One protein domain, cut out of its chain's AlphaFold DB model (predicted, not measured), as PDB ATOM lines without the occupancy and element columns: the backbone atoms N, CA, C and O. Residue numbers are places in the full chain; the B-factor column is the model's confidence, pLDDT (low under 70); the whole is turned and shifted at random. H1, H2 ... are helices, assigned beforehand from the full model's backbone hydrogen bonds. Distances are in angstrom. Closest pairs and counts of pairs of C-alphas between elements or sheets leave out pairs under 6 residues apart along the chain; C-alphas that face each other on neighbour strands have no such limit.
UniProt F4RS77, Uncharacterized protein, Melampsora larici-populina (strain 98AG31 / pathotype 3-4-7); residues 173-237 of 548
ATOM      1  N   TYR A 173     -50.482 -15.871 -76.377       93.00
ATOM      2  CA  TYR A 173     -49.244 -16.361 -76.958       93.00
ATOM      3  C   TYR A 173     -48.969 -15.772 -78.350       93.00
ATOM      4  O   TYR A 173     -47.829 -15.441 -78.660       93.00
ATOM      5  N   THR A 174     -49.993 -15.558 -79.177       89.25
ATOM      6  CA  THR A 174     -49.874 -14.908 -80.490       89.25
ATOM      7  C   THR A 174     -49.425 -13.455 -80.344       89.25
ATOM      8  O   THR A 174     -48.527 -13.015 -81.067       89.25
ATOM      9  N   ASN A 175     -49.986 -12.721 -79.378       91.44
ATOM     10  CA  ASN A 175     -49.540 -11.363 -79.064       91.44
ATOM     11  C   ASN A 175     -48.082 -11.365 -78.587       91.44
ATOM     12  O   ASN A 175     -47.269 -10.580 -79.077       91.44
ATOM     13  N   TYR A 176     -47.710 -12.301 -77.712       94.69
ATOM     14  CA  TYR A 176     -46.327 -12.476 -77.277       94.69
ATOM     15  C   TYR A 176     -45.365 -12.785 -78.437       94.69
ATOM     16  O   TYR A 176     -44.329 -12.133 -78.574       94.69
ATOM     17  N   GLN A 177     -45.696 -13.734 -79.312       92.31
ATOM     18  CA  GLN A 177     -44.860 -14.092 -80.463       92.31
ATOM     19  C   GLN A 177     -44.693 -12.940 -81.458       92.31
ATOM     20  O   GLN A 177     -43.694 -12.888 -82.172       92.31
ATOM     21  N   THR A 178     -45.663 -12.030 -81.517       88.94
ATOM     22  CA  THR A 178     -45.639 -10.900 -82.449       88.94
ATOM     23  C   THR A 178     -44.874  -9.710 -81.876       88.94
ATOM     24  O   THR A 178     -44.089  -9.086 -82.587       88.94
ATOM     25  N   TYR A 179     -45.083  -9.399 -80.594       90.94
ATOM     26  CA  TYR A 179     -44.673  -8.117 -80.014       90.94
ATOM     27  C   TYR A 179     -43.626  -8.218 -78.905       90.94
ATOM     28  O   TYR A 179     -43.081  -7.196 -78.495       90.94
ATOM     29  N   SER A 180     -43.313  -9.414 -78.401       93.25
ATOM     30  CA  SER A 180     -42.298  -9.534 -77.353       93.25
ATOM     31  C   SER A 180     -40.906  -9.158 -77.860       93.25
ATOM     32  O   SER A 180     -40.523  -9.419 -79.006       93.25
ATOM     33  N   ASN A 181     -40.098  -8.604 -76.957       92.19
ATOM     34  CA  ASN A 181     -38.690  -8.306 -77.225       92.19
ATOM     35  C   ASN A 181     -37.905  -9.552 -77.651       92.19
ATOM     36  O   ASN A 181     -36.992  -9.464 -78.464       92.19
ATOM     37  N   VAL A 182     -38.255 -10.721 -77.114       92.88
ATOM     38  CA  VAL A 182     -37.584 -11.987 -77.426       92.88
ATOM     39  C   VAL A 182     -37.884 -12.395 -78.865       92.88
ATOM     40  O   VAL A 182     -36.963 -12.686 -79.628       92.88
ATOM     41  N   ALA A 183     -39.154 -12.358 -79.274       90.19
ATOM     42  CA  ALA A 183     -39.549 -12.763 -80.617       90.19
ATOM     43  C   ALA A 183     -39.086 -11.788 -81.712       90.19
ATOM     44  O   ALA A 183     -38.771 -12.236 -82.817       90.19
ATOM     45  N   THR A 184     -39.013 -10.488 -81.402       88.44
ATOM     46  CA  THR A 184     -38.558  -9.432 -82.326       88.44
ATOM     47  C   THR A 184     -37.037  -9.360 -82.457       88.44
ATOM     48  O   THR A 184     -36.537  -9.078 -83.544       88.44
ATOM     49  N   LYS A 185     -36.283  -9.652 -81.386       92.56
ATOM     50  CA  LYS A 185     -34.810  -9.702 -81.429       92.56
ATOM     51  C   LYS A 185     -34.266 -11.018 -81.985       92.56
ATOM     52  O   LYS A 185     -33.146 -11.040 -82.489       92.56
ATOM     53  N   THR A 186     -35.030 -12.109 -81.907       91.81
ATOM     54  CA  THR A 186     -34.608 -13.397 -82.472       91.81
ATOM     55  C   THR A 186     -34.834 -13.405 -83.981       91.81
ATOM     56  O   THR A 186     -35.977 -13.418 -84.443       91.81
ATOM     57  N   ALA A 187     -33.739 -13.420 -84.746       90.06
ATOM     58  CA  ALA A 187     -33.767 -13.372 -86.203       90.06
ATOM     59  C   ALA A 187     -34.647 -14.484 -86.798       90.06
ATOM     60  O   ALA A 187     -34.532 -15.657 -86.440       90.06
ATOM     61  N   MET A 188     -35.529 -14.105 -87.724       89.00
ATOM     62  CA  MET A 188     -36.296 -15.065 -88.511       89.00
ATOM     63  C   MET A 188     -35.375 -15.752 -89.522       89.00
ATOM     64  O   MET A 188     -34.662 -15.051 -90.246       89.00
ATOM     65  N   PRO A 189     -35.400 -17.092 -89.624       88.62
ATOM     66  CA  PRO A 189     -34.679 -17.777 -90.684       88.62
ATOM     67  C   PRO A 189     -35.179 -17.326 -92.070       88.62
ATOM     68  O   PRO A 189     -36.357 -16.971 -92.217       88.62
ATOM     69  N   PRO A 190     -34.313 -17.329 -93.098       86.44
ATOM     70  CA  PRO A 190     -34.700 -16.981 -94.460       86.44
ATOM     71  C   PRO A 190     -35.849 -17.857 -94.975       86.44
ATOM     72  O   PRO A 190     -35.957 -19.039 -94.638       86.44
ATOM     73  N   LYS A 191     -36.700 -17.291 -95.840       78.06
ATOM     74  CA  LYS A 191     -37.794 -18.046 -96.470       78.06
ATOM     75  C   LYS A 191     -37.232 -19.254 -97.231       78.06
ATOM     76  O   LYS A 191     -36.286 -19.110 -97.997       78.06
ATOM     77  N   GLY A 192     -37.840 -20.423 -97.030       79.06
ATOM     78  CA  GLY A 192     -37.440 -21.672 -97.688       79.06
ATOM     79  C   GLY A 192     -36.330 -22.457 -96.981       79.06
ATOM     80  O   GLY A 192     -35.966 -23.525 -97.460       79.06
ATOM     81  N   VAL A 193     -35.821 -21.979 -95.840       82.06
ATOM     82  CA  VAL A 193     -34.828 -22.701 -95.031       82.06
ATOM     83  C   VAL A 193     -35.495 -23.205 -93.753       82.06
ATOM     84  O   VAL A 193     -35.978 -22.410 -92.956       82.06
ATOM     85  N   SER A 194     -35.531 -24.523 -93.549       81.38
ATOM     86  CA  SER A 194     -36.068 -25.139 -92.323       81.38
ATOM     87  C   SER A 194     -35.095 -25.062 -91.140       81.38
ATOM     88  O   SER A 194     -35.512 -25.066 -89.981       81.38
ATOM     89  N   LEU A 195     -33.794 -24.961 -91.426       86.38
ATOM     90  CA  LEU A 195     -32.737 -24.874 -90.424       86.38
ATOM     91  C   LEU A 195     -32.847 -23.557 -89.632       86.38
ATOM     92  O   LEU A 195     -32.950 -22.478 -90.214       86.38
ATOM     93  N   GLY A 196     -32.863 -23.654 -88.300       88.94
ATOM     94  CA  GLY A 196     -33.004 -22.515 -87.380       88.94
ATOM     95  C   GLY A 196     -34.441 -22.189 -86.942       88.94
ATOM     96  O   GLY A 196     -34.625 -21.536 -85.914       88.94
ATOM     97  N   PHE A 197     -35.480 -22.686 -87.629       90.31
ATOM     98  CA  PHE A 197     -36.873 -22.471 -87.189       90.31
ATOM     99  C   PHE A 197     -37.162 -23.152 -85.852       90.31
ATOM    100  O   PHE A 197     -37.781 -22.560 -84.968       90.31
ATOM    101  N   GLN A 198     -36.683 -24.386 -85.688       91.81
ATOM    102  CA  GLN A 198     -36.861 -25.146 -84.455       91.81
ATOM    103  C   GLN A 198     -36.139 -24.483 -83.275       91.81
ATOM    104  O   GLN A 198     -36.701 -24.403 -82.186       91.81
ATOM    105  N   GLU A 199     -34.930 -23.961 -83.493       93.19
ATOM    106  CA  GLU A 199     -34.142 -23.269 -82.468       93.19
ATOM    107  C   GLU A 199     -34.814 -21.967 -82.028       93.19
ATOM    108  O   GLU A 199     -35.003 -21.751 -80.830       93.19
ATOM    109  N   ARG A 200     -35.271 -21.146 -82.986       93.25
ATOM    110  CA  ARG A 200     -36.040 -19.930 -82.692       93.25
ATOM    111  C   ARG A 200     -37.321 -20.248 -81.926       93.25
ATOM    112  O   ARG A 200     -37.591 -19.617 -80.908       93.25
ATOM    113  N   ASN A 201     -38.107 -21.215 -82.395       93.88
ATOM    114  CA  ASN A 201     -39.378 -21.562 -81.761       93.88
ATOM    115  C   ASN A 201     -39.168 -22.147 -80.362       93.88
ATOM    116  O   ASN A 201     -39.934 -21.831 -79.454       93.88
ATOM    117  N   ARG A 202     -38.104 -22.933 -80.161       95.62
ATOM    118  CA  ARG A 202     -37.710 -23.426 -78.838       95.62
ATOM    119  C   ARG A 202     -37.322 -22.279 -77.916       95.62
ATOM    120  O   ARG A 202     -37.790 -22.258 -76.785       95.62
ATOM    121  N   LEU A 203     -36.516 -21.324 -78.386       95.88
ATOM    122  CA  LEU A 203     -36.117 -20.159 -77.597       95.88
ATOM    123  C   LEU A 203     -37.346 -19.340 -77.185       95.88
ATOM    124  O   LEU A 203     -37.626 -19.227 -75.997       95.88
ATOM    125  N   VAL A 204     -38.131 -18.870 -78.158       96.00
ATOM    126  CA  VAL A 204     -39.331 -18.048 -77.926       96.00
ATOM    127  C   VAL A 204     -40.360 -18.792 -77.062       96.00
ATOM    128  O   VAL A 204     -40.908 -18.222 -76.124       96.00
ATOM    129  N   GLY A 205     -40.602 -20.081 -77.316       95.94
ATOM    130  CA  GLY A 205     -41.520 -20.899 -76.516       95.94
ATOM    131  C   GLY A 205     -41.029 -21.156 -75.089       95.94
ATOM    132  O   GLY A 205     -41.813 -21.086 -74.142       95.94
ATOM    133  N   SER A 206     -39.727 -21.398 -74.910       96.50
ATOM    134  CA  SER A 206     -39.140 -21.572 -73.578       96.50
ATOM    135  C   SER A 206     -39.212 -20.286 -72.763       96.50
ATOM    136  O   SER A 206     -39.597 -20.336 -71.602       96.50
ATOM    137  N   THR A 207     -38.947 -19.127 -73.376       96.25
ATOM    138  CA  THR A 207     -39.017 -17.843 -72.676       96.25
ATOM    139  C   THR A 207     -40.450 -17.450 -72.321       96.25
ATOM    140  O   THR A 207     -40.679 -16.922 -71.238       96.25
ATOM    141  N   TRP A 208     -41.436 -17.770 -73.165       96.88
ATOM    142  CA  TRP A 208     -42.847 -17.639 -72.782       96.88
ATOM    143  C   TRP A 208     -43.166 -18.433 -71.516       96.88
ATOM    144  O   TRP A 208     -43.774 -17.912 -70.590       96.88
ATOM    145  N   SER A 209     -42.684 -19.674 -71.454       96.38
ATOM    146  CA  SER A 209     -42.926 -20.571 -70.320       96.38
ATOM    147  C   SER A 209     -42.207 -20.132 -69.038       96.38
ATOM    148  O   SER A 209     -42.559 -20.598 -67.961       96.38
ATOM    149  N   THR A 210     -41.198 -19.255 -69.134       96.50
ATOM    150  CA  THR A 210     -40.520 -18.681 -67.958       96.50
ATOM    151  C   THR A 210     -41.236 -17.473 -67.362       96.50
ATOM    152  O   THR A 210     -40.911 -17.099 -66.239       96.50
ATOM    153  N   TYR A 211     -42.175 -16.858 -68.089       95.75
ATOM    154  CA  TYR A 211     -42.950 -15.734 -67.571       95.75
ATOM    155  C   TYR A 211     -43.983 -16.190 -66.553       95.75
ATOM    156  O   TYR A 211     -44.643 -17.213 -66.741       95.75
ATOM    157  N   VAL A 212     -44.146 -15.391 -65.502       96.88
ATOM    158  CA  VAL A 212     -45.184 -15.596 -64.486       96.88
ATOM    159  C   VAL A 212     -46.553 -15.247 -65.080       96.88
ATOM    160  O   VAL A 212     -46.645 -14.433 -66.001       96.88
ATOM    161  N   ASP A 213     -47.634 -15.831 -64.561       95.56
ATOM    162  CA  ASP A 213     -48.999 -15.635 -65.073       95.56
ATOM    163  C   ASP A 213     -49.401 -14.155 -65.206       95.56
ATOM    164  O   ASP A 213     -50.102 -13.788 -66.149       95.56
ATOM    165  N   GLU A 214     -48.927 -13.289 -64.307       94.38
ATOM    166  CA  GLU A 214     -49.150 -11.838 -64.366       94.38
ATOM    167  C   GLU A 214     -48.447 -11.183 -65.565       94.38
ATOM    168  O   GLU A 214     -49.039 -10.368 -66.272       94.38
ATOM    169  N   GLU A 215     -47.205 -11.580 -65.854       92.75
ATOM    170  CA  GLU A 215     -46.442 -11.095 -67.008       92.75
ATOM    171  C   GLU A 215     -47.052 -11.603 -68.318       92.75
ATOM    172  O   GLU A 215     -47.175 -10.860 -69.294       92.75
ATOM    173  N   GLN A 216     -47.502 -12.861 -68.334       94.69
ATOM    174  CA  GLN A 216     -48.242 -13.413 -69.462       94.69
ATOM    175  C   GLN A 216     -49.580 -12.686 -69.651       94.69
ATOM    176  O   GLN A 216     -49.985 -12.432 -70.790       94.69
ATOM    177  N   ALA A 217     -50.259 -12.313 -68.559       93.94
ATOM    178  CA  ALA A 217     -51.551 -11.636 -68.595       93.94
ATOM    179  C   ALA A 217     -51.493 -10.297 -69.334       93.94
ATOM    180  O   ALA A 217     -52.471  -9.962 -69.996       93.94
ATOM    181  N   VAL A 218     -50.361  -9.588 -69.330       94.00
ATOM    182  CA  VAL A 218     -50.160  -8.356 -70.120       94.00
ATOM    183  C   VAL A 218     -50.464  -8.570 -71.608       94.00
ATOM    184  O   VAL A 218     -50.955  -7.662 -72.277       94.00
ATOM    185  N   PHE A 219     -50.241  -9.782 -72.126       93.50
ATOM    186  CA  PHE A 219     -50.513 -10.134 -73.519       93.50
ATOM    187  C   PHE A 219     -51.965 -10.551 -73.790       93.50
ATOM    188  O   PHE A 219     -52.324 -10.784 -74.950       93.50
ATOM    189  N   LYS A 220     -52.836 -10.621 -72.771       92.81
ATOM    190  CA  LYS A 220     -54.282 -10.796 -72.986       92.81
ATOM    191  C   LYS A 220     -54.787  -9.632 -73.838       92.81
ATOM    192  O   LYS A 220     -54.503  -8.490 -73.482       92.81
ATOM    193  N   PRO A 221     -55.572  -9.878 -74.903       87.69
ATOM    194  CA  PRO A 221     -56.013  -8.824 -75.823       87.69
ATOM    195  C   PRO A 221     -56.598  -7.597 -75.122       87.69
ATOM    196  O   PRO A 221     -56.231  -6.472 -75.435       87.69
ATOM    197  N   GLN A 222     -57.411  -7.823 -74.086       87.38
ATOM    198  CA  GLN A 222     -58.058  -6.764 -73.310       87.38
ATOM    199  C   GLN A 222     -57.070  -5.786 -72.653       87.38
ATOM    200  O   GLN A 222     -57.363  -4.595 -72.564       87.38
ATOM    201  N   TYR A 223     -55.921  -6.275 -72.179       90.69
ATOM    202  CA  TYR A 223     -54.892  -5.442 -71.554       90.69
ATOM    203  C   TYR A 223     -53.892  -4.938 -72.590       90.69
ATOM    204  O   TYR A 223     -53.567  -3.752 -72.606       90.69
ATOM    205  N   PHE A 224     -53.463  -5.821 -73.490       88.75
ATOM    206  CA  PHE A 224     -52.470  -5.525 -74.510       88.75
ATOM    207  C   PHE A 224     -52.913  -4.383 -75.433       88.75
ATOM    208  O   PHE A 224     -52.170  -3.425 -75.627       88.75
ATOM    209  N   GLU A 225     -54.150  -4.423 -75.938       86.62
ATOM    210  CA  GLU A 225     -54.682  -3.376 -76.819       86.62
ATOM    211  C   GLU A 225     -54.752  -2.020 -76.108       86.62
ATOM    212  O   GLU A 225     -54.345  -1.002 -76.669       86.62
ATOM    213  N   ARG A 226     -55.192  -2.004 -74.843       86.38
ATOM    214  CA  ARG A 226     -55.245  -0.781 -74.029       86.38
ATOM    215  C   ARG A 226     -53.856  -0.200 -73.785       86.38
ATOM    216  O   ARG A 226     -53.689   1.014 -73.864       86.38
ATOM    217  N   LEU A 227     -52.860  -1.047 -73.531       86.06
ATOM    218  CA  LEU A 227     -51.472  -0.620 -73.355       86.06
ATOM    219  C   LEU A 227     -50.874  -0.066 -74.652       86.06
ATOM    220  O   LEU A 227     -50.190   0.956 -74.615       86.06
ATOM    221  N   CYS A 228     -51.156  -0.681 -75.804       82.00
ATOM    222  CA  CYS A 228     -50.743  -0.150 -77.105       82.00
ATOM    223  C   CYS A 228     -51.345   1.235 -77.375       82.00
ATOM    224  O   CYS A 228     -50.629   2.137 -77.806       82.00
ATOM    225  N   VAL A 229     -52.636   1.429 -77.081       78.88
ATOM    226  CA  VAL A 229     -53.292   2.738 -77.224       78.88
ATOM    227  C   VAL A 229     -52.655   3.757 -76.279       78.88
ATOM    228  O   VAL A 229     -52.158   4.780 -76.745       78.88
ATOM    229  N   ALA A 230     -52.559   3.446 -74.984       81.12
ATOM    230  CA  ALA A 230     -52.011   4.358 -73.981       81.12
ATOM    231  C   ALA A 230     -50.556   4.762 -74.274       81.12
ATOM    232  O   ALA A 230     -50.195   5.929 -74.141       81.12
ATOM    233  N   THR A 231     -49.716   3.821 -74.716       79.50
ATOM    234  CA  THR A 231     -48.326   4.117 -75.096       79.50
ATOM    235  C   THR A 231     -48.246   4.962 -76.364       79.50
ATOM    236  O   THR A 231     -47.429   5.879 -76.417       79.50
ATOM    237  N   SER A 232     -49.110   4.724 -77.355       73.62
ATOM    238  CA  SER A 232     -49.172   5.554 -78.564       73.62
ATOM    239  C   SER A 232     -49.650   6.987 -78.282       73.62
ATOM    240  O   SER A 232     -49.096   7.935 -78.837       73.62
ATOM    241  N   GLU A 233     -50.604   7.162 -77.365       72.69
ATOM    242  CA  GLU A 233     -51.103   8.471 -76.931       72.69
ATOM    243  C   GLU A 233     -50.074   9.218 -76.071       72.69
ATOM    244  O   GLU A 233     -49.794  10.390 -76.317       72.69
ATOM    245  N   ALA A 234     -49.440   8.542 -75.108       63.78
ATOM    246  CA  ALA A 234     -48.383   9.129 -74.284       63.78
ATOM    247  C   ALA A 234     -47.155   9.529 -75.121       63.78
ATOM    248  O   ALA A 234     -46.559  10.588 -74.904       63.78
ATOM    249  N   TYR A 235     -46.801   8.716 -76.120       56.34
ATOM    250  CA  TYR A 235     -45.752   9.047 -77.079       56.34
ATOM    251  C   TYR A 235     -46.130  10.266 -77.937       56.34
ATOM    252  O   TYR A 235     -45.294  11.141 -78.160       56.34
ATOM    253  N   ALA A 236     -47.394  10.389 -78.355       58.75
ATOM    254  CA  ALA A 236     -47.884  11.565 -79.079       58.75
ATOM    255  C   ALA A 236     -47.859  12.852 -78.228       58.75
ATOM    256  O   ALA A 236     -47.589  13.925 -78.759       58.75
ATOM    257  N   LEU A 237     -48.089  12.757 -76.915       58.59
ATOM    258  CA  LEU A 237     -48.073  13.911 -76.006       58.59
ATOM    259  C   LEU A 237     -46.651  14.393 -75.676       58.59
ATOM    260  O   LEU A 237     -46.394  15.595 -75.623       58.59
TER     261      LEU A 237
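Overview. This is residues 173 to 237 of the 548 residues of an uncharacterized protein of Melampsora larici-populina (strain 98AG31 / pathotype 3-4-7) (UniProt F4RS77). A wide, open V of helices: H3 makes one arm, H5 the other, and short H4 lies at the turn between them, while the short helices H1 and H2 sit in the mouth of the V. The loop residues 190 to 195 stick out near the start of H3, and residues 228 to 237 of H5 stick out at the far end of the other arm. The printed part has 65 residues with five named helices, H1 to H5 in order, and no named strand; the class is all helix. It is loose, with a radius of gyration of the C-alphas of 14.2 A, and flat, spanning 43 by 27 by 15 A.

Arrangement. H1, residues 173 to 179, and H2, residues 181 to 185, only just touch, and only at the corner by their tight link, with C-alphas 177 and 183 closest at 5.5 A. H3, residues 197 to 210, only just touches H1, with 3 pairs of C-alphas within 8 A, through its residues 204 to 208 alone; Gln 177 and Val 204 have the closest C-alphas, 7.3 A, and the lines are about perpendicular at 73 degrees. H3 also only just touches H2, with 3 such pairs, through residues 204 to 207 alone; the closest C-alphas, of Ala 183 and Val 204, are 5.9 A apart. H4, residues 213 to 217, is close to H3 but not clearly touching, the closest C-alphas being those of Trp 208 and Gln 216, 7.6 A. H5, residues 221 to 237, is close to H1 but not clearly touching, Asn 175 and Pro 221 having the closest C-alphas, 7.7 A. H3 and H5 are apart. Every O i to N i+4 pair is within hydrogen-bond range in H1, H2, H3 and H4, and 12 of 13 in H5.

Along the chain. H1 begins at C-alpha 173, (-49.244, -16.361, -76.958). H3 is 19.9 A long and H5 24.1 A, ending at C-alpha 237, (-48.073, 13.911, -76.006).

Size, cuts and confidence. The C-alphas of Leu 195 and Leu 237, the two farthest apart, are 44.1 A apart. The printed part has no cut, and the link from H2 to H3 is long, with 11 residues. Residues 234 to 237 have pLDDT under 70.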